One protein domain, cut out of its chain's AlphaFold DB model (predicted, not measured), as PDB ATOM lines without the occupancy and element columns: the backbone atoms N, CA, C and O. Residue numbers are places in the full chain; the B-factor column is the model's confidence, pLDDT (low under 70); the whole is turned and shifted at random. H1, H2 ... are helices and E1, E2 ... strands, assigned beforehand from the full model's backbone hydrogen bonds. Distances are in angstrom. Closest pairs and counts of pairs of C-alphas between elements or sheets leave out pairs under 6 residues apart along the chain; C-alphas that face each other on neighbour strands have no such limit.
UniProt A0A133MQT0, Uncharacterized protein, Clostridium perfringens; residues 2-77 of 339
ATOM      1  N   ILE A   2     147.371 134.000  94.314       97.12
ATOM      2  CA  ILE A   2     147.299 132.706  95.006       97.12
ATOM      3  C   ILE A   2     146.374 132.896  96.208       97.12
ATOM      4  O   ILE A   2     146.520 133.892  96.917       97.12
ATOM      5  N   TYR A   3     145.473 131.947  96.441       96.81
ATOM      6  CA  TYR A   3     144.478 132.006  97.510       96.81
ATOM      7  C   TYR A   3     144.677 130.825  98.454       96.81
ATOM      8  O   TYR A   3     144.692 129.668  98.022       96.81
ATOM      9  N   TYR A   4     144.878 131.112  99.739       96.50
ATOM     10  CA  TYR A   4     145.092 130.084 100.756       96.50
ATOM     11  C   TYR A   4     144.823 130.633 102.163       96.50
ATOM     12  O   TYR A   4     145.223 131.754 102.456       96.50
ATOM     13  N   ASP A   5     144.186 129.850 103.042       93.19
ATOM     14  CA  ASP A   5     143.806 130.254 104.413       93.19
ATOM     15  C   ASP A   5     143.002 131.574 104.483       93.19
ATOM     16  O   ASP A   5     143.207 132.380 105.391       93.19
ATOM     17  N   ASN A   6     142.096 131.827 103.531       93.06
ATOM     18  CA  ASN A   6     141.382 133.110 103.397       93.06
ATOM     19  C   ASN A   6     142.307 134.333 103.210       93.06
ATOM     20  O   ASN A   6     141.919 135.464 103.502       93.06
ATOM     21  N   LEU A   7     143.539 134.111 102.743       95.75
ATOM     22  CA  LEU A   7     144.506 135.149 102.409       95.75
ATOM     23  C   LEU A   7     144.810 135.141 100.912       95.75
ATOM     24  O   LEU A   7     144.805 134.100 100.247       95.75
ATOM     25  N   GLU A   8     145.151 136.324 100.416       97.25
ATOM     26  CA  GLU A   8     145.540 136.572  99.037       97.25
ATOM     27  C   GLU A   8     147.033 136.889  98.949       97.25
ATOM     28  O   GLU A   8     147.550 137.780  99.628       97.25
ATOM     29  N   PHE A   9     147.742 136.183  98.069       97.50
ATOM     30  CA  PHE A   9     149.162 136.403  97.823       97.50
ATOM     31  C   PHE A   9     149.384 136.847  96.376       97.50
ATOM     32  O   PHE A   9     149.063 136.141  95.414       97.50
ATOM     33  N   ILE A  10     150.000 138.020  96.217       95.81
ATOM     34  CA  ILE A  10     150.292 138.611  94.903       95.81
ATOM     35  C   ILE A  10     151.392 137.865  94.133       95.81
ATOM     36  O   ILE A  10     151.505 138.011  92.920       95.81
ATOM     37  N   ASN A  11     152.222 137.066  94.815       92.56
ATOM     38  CA  ASN A  11     153.288 136.287  94.190       92.56
ATOM     39  C   ASN A  11     153.643 135.026  94.999       92.56
ATOM     40  O   ASN A  11     153.311 134.906  96.179       92.56
ATOM     41  N   ASN A  12     154.367 134.103  94.353       92.56
ATOM     42  CA  ASN A  12     154.824 132.853  94.966       92.56
ATOM     43  C   ASN A  12     155.745 133.081  96.175       92.56
ATOM     44  O   ASN A  12     155.663 132.316  97.122       92.56
ATOM     45  N   ASN A  13     156.588 134.121  96.189       93.00
ATOM     46  CA  ASN A  13     157.545 134.326  97.286       93.00
ATOM     47  C   ASN A  13     156.838 134.605  98.620       93.00
ATOM     48  O   ASN A  13     157.246 134.081  99.654       93.00
ATOM     49  N   LEU A  14     155.776 135.417  98.604       95.25
ATOM     50  CA  LEU A  14     154.988 135.704  99.805       95.25
ATOM     51  C   LEU A  14     154.264 134.452 100.309       95.25
ATOM     52  O   LEU A  14     154.328 134.152 101.500       95.25
ATOM     53  N   TYR A  15     153.640 133.702  99.397       96.94
ATOM     54  CA  TYR A  15     152.995 132.430  99.723       96.94
ATOM     55  C   TYR A  15     154.001 131.406 100.283       96.94
ATOM     56  O   TYR A  15     153.748 130.785 101.312       96.94
ATOM     57  N   ASP A  16     155.179 131.285  99.669       95.75
ATOM     58  CA  ASP A  16     156.234 130.351 100.069       95.75
ATOM     59  C   ASP A  16     156.737 130.622 101.486       95.75
ATOM     60  O   ASP A  16     156.878 129.700 102.292       95.75
ATOM     61  N   VAL A  17     156.996 131.892 101.810       94.75
ATOM     62  CA  VAL A  17     157.411 132.295 103.159       94.75
ATOM     63  C   VAL A  17     156.291 132.032 104.162       94.75
ATOM     64  O   VAL A  17     156.567 131.537 105.257       94.75
ATOM     65  N   TYR A  18     155.039 132.319 103.792       97.00
ATOM     66  CA  TYR A  18     153.876 132.068 104.638       97.00
ATOM     67  C   TYR A  18     153.730 130.581 104.974       97.00
ATOM     68  O   TYR A  18     153.728 130.211 106.151       97.00
ATOM     69  N   ILE A  19     153.674 129.716 103.957       97.69
ATOM     70  CA  ILE A  19     153.438 128.286 104.160       97.69
ATOM     71  C   ILE A  19     154.617 127.622 104.877       97.69
ATOM     72  O   ILE A  19     154.416 126.784 105.760       97.69
ATOM     73  N   LEU A  20     155.851 128.052 104.577       97.44
ATOM     74  CA  LEU A  20     157.044 127.600 105.286       97.44
ATOM     75  C   LEU A  20     156.994 128.000 106.760       97.44
ATOM     76  O   LEU A  20     157.217 127.152 107.622       97.44
ATOM     77  N   LYS A  21     156.662 129.260 107.073       97.38
ATOM     78  CA  LYS A  21     156.512 129.721 108.460       97.38
ATOM     79  C   LYS A  21     155.420 128.928 109.180       97.38
ATOM     80  O   LYS A  21     155.696 128.408 110.258       97.38
ATOM     81  N   LYS A  22     154.230 128.779 108.585       97.69
ATOM     82  CA  LYS A  22     153.089 128.044 109.164       97.69
ATOM     83  C   LYS A  22     153.492 126.634 109.603       97.69
ATOM     84  O   LYS A  22     153.265 126.251 110.750       97.69
ATOM     85  N   TYR A  23     154.151 125.876 108.726       98.19
ATOM     86  CA  TYR A  23     154.554 124.508 109.049       98.19
ATOM     87  C   TYR A  23     155.803 124.430 109.936       98.19
ATOM     88  O   TYR A  23     155.898 123.524 110.759       98.19
ATOM     89  N   LEU A  24     156.741 125.379 109.863       98.00
ATOM     90  CA  LEU A  24     157.838 125.433 110.837       98.00
ATOM     91  C   LEU A  24     157.323 125.698 112.256       98.00
ATOM     92  O   LEU A  24     157.822 125.084 113.195       98.00
ATOM     93  N   ILE A  25     156.312 126.557 112.417       98.25
ATOM     94  CA  ILE A  25     155.664 126.800 113.713       98.25
ATOM     95  C   ILE A  25     155.012 125.521 114.230       98.25
ATOM     96  O   ILE A  25     155.258 125.148 115.375       98.25
ATOM     97  N   LYS A  26     154.251 124.824 113.375       97.12
ATOM     98  CA  LYS A  26     153.613 123.539 113.709       97.12
ATOM     99  C   LYS A  26     154.608 122.529 114.299       97.12
ATOM    100  O   LYS A  26     154.257 121.821 115.235       97.12
ATOM    101  N   HIS A  27     155.826 122.455 113.758       96.88
ATOM    102  CA  HIS A  27     156.818 121.441 114.146       96.88
ATOM    103  C   HIS A  27     157.818 121.890 115.221       96.88
ATOM    104  O   HIS A  27     158.324 121.050 115.958       96.88
ATOM    105  N   TYR A  28     158.132 123.187 115.316       96.94
ATOM    106  CA  TYR A  28     159.255 123.678 116.134       96.94
ATOM    107  C   TYR A  28     158.920 124.871 117.042       96.94
ATOM    108  O   TYR A  28     159.796 125.340 117.777       96.94
ATOM    109  N   GLY A  29     157.687 125.382 116.992       97.12
ATOM    110  CA  GLY A  29     157.279 126.604 117.685       97.12
ATOM    111  C   GLY A  29     157.756 127.890 116.997       97.12
ATOM    112  O   GLY A  29     158.610 127.882 116.106       97.12
ATOM    113  N   GLU A  30     157.183 129.023 117.410       96.38
ATOM    114  CA  GLU A  30     157.360 130.310 116.727       96.38
ATOM    115  C   GLU A  30     158.790 130.852 116.767       96.38
ATOM    116  O   GLU A  30     159.360 131.166 115.716       96.38
ATOM    117  N   ASP A  31     159.413 130.884 117.943       96.19
ATOM    118  CA  ASP A  31     160.773 131.408 118.096       96.19
ATOM    119  C   ASP A  31     161.789 130.650 117.234       96.19
ATOM    120  O   ASP A  31     162.664 131.247 116.596       96.19
ATOM    121  N   THR A  32     161.673 129.321 117.199       95.69
ATOM    122  CA  THR A  32     162.554 128.464 116.403       95.69
ATOM    123  C   THR A  32     162.295 128.657 114.915       95.69
ATOM    124  O   THR A  32     163.250 128.802 114.151       95.69
ATOM    125  N   ALA A  33     161.028 128.729 114.495       95.31
ATOM    126  CA  ALA A  33     160.658 128.958 113.102       95.31
ATOM    127  C   ALA A  33     161.258 130.265 112.559       95.31
ATOM    128  O   ALA A  33     161.902 130.264 111.507       95.31
ATOM    129  N   ILE A  34     161.134 131.367 113.308       94.00
ATOM    130  CA  ILE A  34     161.691 132.671 112.918       94.00
ATOM    131  C   ILE A  34     163.219 132.603 112.813       94.00
ATOM    132  O   ILE A  34     163.800 133.106 111.845       94.00
ATOM    133  N   LYS A  35     163.887 131.964 113.783       95.38
ATOM    134  CA  LYS A  35     165.348 131.783 113.763       95.38
ATOM    135  C   LYS A  35     165.802 130.961 112.556       95.38
ATOM    136  O   LYS A  35     166.800 131.321 111.933       95.38
ATOM    137  N   LEU A  36     165.087 129.886 112.219       95.25
ATOM    138  CA  LEU A  36     165.405 129.030 111.077       95.25
ATOM    139  C   LEU A  36     165.301 129.800 109.761       95.25
ATOM    140  O   LEU A  36     166.265 129.782 108.995       95.25
ATOM    141  N   ILE A  37     164.195 130.519 109.542       93.44
ATOM    142  CA  ILE A  37     163.956 131.296 108.315       93.44
ATOM    143  C   ILE A  37     165.027 132.374 108.125       93.44
ATOM    144  O   ILE A  37     165.552 132.523 107.027       93.44
ATOM    145  N   LYS A  38     165.404 133.098 109.187       92.94
ATOM    146  CA  LYS A  38     166.425 134.159 109.095       92.94
ATOM    147  C   LYS A  38     167.830 133.637 108.783       92.94
ATOM    148  O   LYS A  38     168.633 134.373 108.222       92.94
ATOM    149  N   LYS A  39     168.152 132.405 109.189       93.94
ATOM    150  CA  LYS A  39     169.514 131.849 109.106       93.94
ATOM    151  C   LYS A  39     169.755 130.938 107.904       93.94
ATOM    152  O   LYS A  39     170.908 130.625 107.629       93.94
ATOM    153  N   ASN A  40     168.709 130.469 107.227       93.12
ATOM    154  CA  ASN A  40     168.830 129.427 106.210       93.12
ATOM    155  C   ASN A  40     168.174 129.832 104.893       93.12
ATOM    156  O   ASN A  40     167.231 130.616 104.849       93.12
ATOM    157  N   ASN A  41     168.642 129.220 103.808       92.19
ATOM    158  CA  ASN A  41     167.992 129.336 102.513       92.19
ATOM    159  C   ASN A  41     166.611 128.649 102.538       92.19
ATOM    160  O   ASN A  41     166.492 127.497 102.967       92.19
ATOM    161  N   ILE A  42     165.582 129.334 102.029       89.88
ATOM    162  CA  ILE A  42     164.187 128.861 101.995       89.88
ATOM    163  C   ILE A  42     164.064 127.491 101.316       89.88
ATOM    164  O   ILE A  42     163.383 126.618 101.843       89.88
ATOM    165  N   ASN A  43     164.773 127.249 100.208       89.88
ATOM    166  CA  ASN A  43     164.705 125.967  99.496       89.88
ATOM    167  C   ASN A  43     165.311 124.820 100.315       89.88
ATOM    168  O   ASN A  43     164.819 123.693 100.262       89.88
ATOM    169  N   VAL A  44     166.355 125.099 101.104       94.56
ATOM    170  CA  VAL A  44     166.955 124.109 102.012       94.56
ATOM    171  C   VAL A  44     165.971 123.752 103.124       94.56
ATOM    172  O   VAL A  44     165.759 122.567 103.392       94.56
ATOM    173  N   LEU A  45     165.318 124.755 103.721       96.25
ATOM    174  CA  LEU A  45     164.289 124.535 104.738       96.25
ATOM    175  C   LEU A  45     163.077 123.793 104.174       96.25
ATOM    176  O   LEU A  45     162.645 122.812 104.769       96.25
ATOM    177  N   ALA A  46     162.567 124.203 103.011       97.38
ATOM    178  CA  ALA A  46     161.427 123.560 102.367       97.38
ATOM    179  C   ALA A  46     161.722 122.092 102.027       97.38
ATOM    180  O   ALA A  46     160.898 121.214 102.278       97.38
ATOM    181  N   LYS A  47     162.929 121.786 101.533       98.19
ATOM    182  CA  LYS A  47     163.364 120.401 101.302       98.19
ATOM    183  C   LYS A  47     163.444 119.592 102.597       98.19
ATOM    184  O   LYS A  47     163.086 118.419 102.613       98.19
ATOM    185  N   ALA A  48     163.939 120.179 103.685       97.94
ATOM    186  CA  ALA A  48     164.012 119.488 104.970       97.94
ATOM    187  C   ALA A  48     162.614 119.240 105.560       97.94
ATOM    188  O   ALA A  48     162.321 118.130 105.997       97.94
ATOM    189  N   LEU A  49     161.740 120.246 105.514       98.12
ATOM    190  CA  LEU A  49     160.387 120.189 106.057       98.12
ATOM    191  C   LEU A  49     159.478 119.262 105.245       98.12
ATOM    192  O   LEU A  49     158.797 118.417 105.817       98.12
ATOM    193  N   GLY A  50     159.549 119.312 103.912       98.44
ATOM    194  CA  GLY A  50     158.788 118.408 103.046       98.44
ATOM    195  C   GLY A  50     159.178 116.936 103.198       98.44
ATOM    196  O   GLY A  50     158.415 116.063 102.802       98.44
ATOM    197  N   LYS A  51     160.339 116.631 103.793       98.56
ATOM    198  CA  LYS A  51     160.733 115.254 104.128       98.56
ATOM    199  C   LYS A  51     159.953 114.695 105.322       98.56
ATOM    200  O   LYS A  51     159.848 113.474 105.434       98.56
ATOM    201  N   ILE A  52     159.482 115.561 106.220       98.12
ATOM    202  CA  ILE A  52     158.850 115.184 107.495       98.12
ATOM    203  C   ILE A  52     157.370 115.576 107.582       98.12
ATOM    204  O   ILE A  52     156.715 115.206 108.549       98.12
ATOM    205  N   ASP A  53     156.839 116.297 106.593       98.56
ATOM    206  CA  ASP A  53     155.420 116.640 106.506       98.56
ATOM    207  C   ASP A  53     154.950 116.607 105.040       98.56
ATOM    208  O   ASP A  53     155.339 117.436 104.209       98.56
ATOM    209  N   ILE A  54     154.125 115.610 104.710       98.56
ATOM    210  CA  ILE A  54     153.587 115.383 103.364       98.56
ATOM    211  C   ILE A  54     152.598 116.479 102.964       98.56
ATOM    212  O   ILE A  54     152.579 116.868 101.794       98.56
ATOM    213  N   ALA A  55     151.819 117.020 103.905       98.31
ATOM    214  CA  ALA A  55     150.912 118.126 103.611       98.31
ATOM    215  C   ALA A  55     151.717 119.355 103.174       98.31
ATOM    216  O   ALA A  55     151.442 119.936 102.126       98.31
ATOM    217  N   PHE A  56     152.786 119.687 103.908       98.62
ATOM    218  CA  PHE A  56     153.705 120.748 103.493       98.62
ATOM    219  C   PHE A  56     154.326 120.466 102.120       98.62
ATOM    220  O   PHE A  56     154.391 121.359 101.276       98.62
ATOM    221  N   PHE A  57     154.763 119.227 101.863       98.75
ATOM    222  CA  PHE A  57     155.305 118.864 100.554       98.75
ATOM    223  C   PHE A  57     154.311 119.152  99.423       98.75
ATOM    224  O   PHE A  57     154.695 119.745  98.413       98.75
ATOM    225  N   CYS A  58     153.042 118.783  99.605       98.44
ATOM    226  CA  CYS A  58     151.992 119.026  98.623       98.44
ATOM    227  C   CYS A  58     151.726 120.526  98.435       98.44
ATOM    228  O   CYS A  58     151.710 121.009  97.306       98.44
ATOM    229  N   LEU A  59     151.602 121.274  99.531       98.19
ATOM    230  CA  LEU A  59     151.287 122.704  99.512       98.19
ATOM    231  C   LEU A  59     152.432 123.585  99.005       98.19
ATOM    232  O   LEU A  59     152.169 124.684  98.524       98.19
ATOM    233  N   TYR A  60     153.682 123.127  99.101       98.25
ATOM    234  CA  TYR A  60     154.854 123.864  98.623       98.25
ATOM    235  C   TYR A  60     155.309 123.395  97.238       98.25
ATOM    236  O   TYR A  60     155.378 124.180  96.294       98.25
ATOM    237  N   PHE A  61     155.632 122.106  97.082       98.38
ATOM    238  CA  PHE A  61     156.213 121.591  95.838       98.38
ATOM    239  C   PHE A  61     155.162 121.289  94.777       98.38
ATOM    240  O   PHE A  61     155.450 121.444  93.594       98.38
ATOM    241  N   LEU A  62     153.954 120.893  95.176       97.81
ATOM    242  CA  LEU A  62     152.842 120.577  94.273       97.81
ATOM    243  C   LEU A  62     151.745 121.649  94.324       97.81
ATOM    244  O   LEU A  62     150.583 121.371  94.043       97.81
ATOM    245  N   GLN A  63     152.118 122.886  94.658       95.94
ATOM    246  CA  GLN A  63     151.178 123.994  94.837       95.94
ATOM    247  C   GLN A  63     150.264 124.238  93.627       95.94
ATOM    248  O   GLN A  63     149.121 124.623  93.804       95.94
ATOM    249  N   ASP A  64     150.725 123.993  92.397       95.31
ATOM    250  CA  ASP A  64     149.905 124.222  91.198       95.31
ATOM    251  C   ASP A  64     148.777 123.184  91.057       95.31
ATOM    252  O   ASP A  64     147.853 123.394  90.277       95.31
ATOM    253  N   ILE A  65     148.847 122.095  91.833       96.19
ATOM    254  CA  ILE A  65     147.839 121.033  91.924       96.19
ATOM    255  C   ILE A  65     146.891 121.274  93.109       96.19
ATOM    256  O   ILE A  65     145.693 121.053  92.979       96.19
ATOM    257  N   PHE A  66     147.418 121.701  94.263       96.50
ATOM    258  CA  PHE A  66     146.668 121.726  95.531       96.50
ATOM    259  C   PHE A  66     146.285 123.118  96.042       96.50
ATOM    260  O   PHE A  66     145.537 123.215  97.010       96.50
ATOM    261  N   VAL A  67     146.810 124.190  95.451       96.94
ATOM    262  CA  VAL A  67     146.588 125.565  95.919       96.94
ATOM    263  C   VAL A  67     145.874 126.339  94.827       96.94
ATOM    264  O   VAL A  67     146.277 126.286  93.663       96.94
ATOM    265  N   VAL A  68     144.824 127.061  95.207       97.00
ATOM    266  CA  VAL A  68     143.995 127.837  94.283       97.00
ATOM    267  C   VAL A  68     144.784 129.031  93.758       97.00
ATOM    268  O   VAL A  68     145.411 129.775  94.521       97.00
ATOM    269  N   LYS A  69     144.767 129.213  92.439       96.31
ATOM    270  CA  LYS A  69     145.430 130.313  91.739       96.31
ATOM    271  C   LYS A  69     144.577 130.757  90.568       96.31
ATOM    272  O   LYS A  69     143.925 129.935  89.943       96.31
ATOM    273  N   ASP A  70     144.725 132.014  90.164       95.44
ATOM    274  CA  ASP A  70     144.083 132.497  88.926       95.44
ATOM    275  C   ASP A  70     144.508 131.692  87.685       95.44
ATOM    276  O   ASP A  70     143.818 131.679  86.673       95.44
ATOM    277  N   SER A  71     145.677 131.047  87.739       94.06
ATOM    278  CA  SER A  71     146.259 130.294  86.629       94.06
ATOM    279  C   SER A  71     145.917 128.802  86.629       94.06
ATOM    280  O   SER A  71     146.491 128.069  85.824       94.06
ATOM    281  N   ASN A  72     145.097 128.310  87.563       94.69
ATOM    282  CA  ASN A  72     144.731 126.897  87.634       94.69
ATOM    283  C   ASN A  72     143.249 126.693  87.978       94.69
ATOM    284  O   ASN A  72     142.523 127.625  88.294       94.69
ATOM    285  N   GLU A  73     142.810 125.439  87.900       93.19
ATOM    286  CA  GLU A  73     141.439 125.016  88.214       93.19
ATOM    287  C   GLU A  73     141.366 124.298  89.575       93.19
ATOM    288  O   GLU A  73     140.471 123.487  89.828       93.19
ATOM    289  N   ALA A  74     142.350 124.539  90.450       92.69
ATOM    290  CA  ALA A  74     142.385 123.907  91.759       92.69
ATOM    291  C   ALA A  74     141.209 124.405  92.609       92.69
ATOM    292  O   ALA A  74     140.865 125.586  92.602       92.69
ATOM    293  N   ARG A  75     140.598 123.484  93.356       91.38
ATOM    294  CA  ARG A  75     139.543 123.800  94.322       91.38
ATOM    295  C   ARG A  75     140.144 123.966  95.706       91.38
ATOM    296  O   ARG A  75     141.192 123.397  96.005       91.38
ATOM    297  N   GLU A  76     139.454 124.722  96.548       91.88
ATOM    298  CA  GLU A  76     139.855 124.883  97.937       91.88
ATOM    299  C   GLU A  76     139.844 123.537  98.677       91.88
ATOM    300  O   GLU A  76     138.961 122.694  98.496       91.88
ATOM    301  N   LEU A  77     140.869 123.325  99.498       92.88
ATOM    302  CA  LEU A  77     141.033 122.100 100.264       92.88
ATOM    303  C   LEU A  77     140.127 122.120 101.496       92.88
ATOM    304  O   LEU A  77     140.308 122.939 102.392       92.88
TER     305      LEU A  77
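This is residues 2 to 77 of the 339 residues of an uncharacterized protein of Clostridium perfringens (UniProt A0A133MQT0). The long helix H1 is the core, with a small two-stranded hairpin, E1 and E2, near its residues 12 to 19, and three further helices, H2, H3 and H4, packed on its residues 16 to 25, H3 and H4 forming a helical hairpin. The short helix H5 follows H4, and residues 68 to 69 come back to pair with E1; the rest of the last stretch lies at the end of the long axis opposite to H2. The printed part has 76 residues with two named strands and five named helices, in the order E1 E2 H1 H2 H3 H4 H5, with the sheet E1 - E2 antiparallel and the class mostly helix. It is compact, with a radius of gyration of the C-alphas of 12.2 A, and only just elongated, spanning 35 by 23 by 19 A.

E1 is residues 2 to 4, beginning at C-alpha 2 (147.299, 132.706, 95.006), and E2 is residues 7 to 9. H1, residues 12 to 28, is the longest helix at 23.5 A and starts at C-alpha 12 (154.824, 132.853, 94.966). H2 is residues 30 to 39, 14.4 A long; H3 is residues 42 to 50, 11.8 A; H4 is residues 54 to 61, 10.1 A. H5 is residues 63 to 66 and ends at C-alpha 66 (146.668, 121.726, 95.531).

E1 and E2 are a hairpin, antiparallel at 154 degrees, with N 2 and O 9 at 2.9 A and N 9 and O 2 at 2.8 A, within hydrogen-bond range. Residues 2 to 3 of E1 also pair antiparallel with residues 68 to 69. The closest C-alphas of E2 and H1 are those of Phe 9 and Tyr 15, 5.8 A apart. H1 is the hub, touching three helices. With residues 21 to 25 alone it touches H2, closest at the C-alphas of Leu 24 and Ala 33, 5.1 A, at a steep tilt of 50 degrees, opposite ways. With residues 17 to 24 alone it touches H3, closest at the C-alphas of Leu 20 and Ala 46, 6.6 A, at a steep tilt of 48 degrees, the same way. With residues 16 to 23 alone it touches H4, closest at the C-alphas of Tyr 23 and Phe 56, 6.8 A, at a shallow tilt of 21 degrees, opposite ways. H3 and H4, a helical hairpin, touch at the C-alphas of Gly 50 and Phe 57, 4.3 A, the closest pair. H4 and H5 are close but not clearly touching, the closest C-alphas being those of Leu 59 and Phe 66, 6.2 A. H1 and H5 are apart. In H1, H2, H3 and H4 every O i to N i+4 pair is within hydrogen-bond range; H5 is too short for such a pair.

The two C-alphas farthest apart are those of Asp 31 and Glu 73, 36.2 A. The printed part has no cut, and the links between named elements are tight. The mean pLDDT of the printed part is 95.9, and no printed residue is under 70.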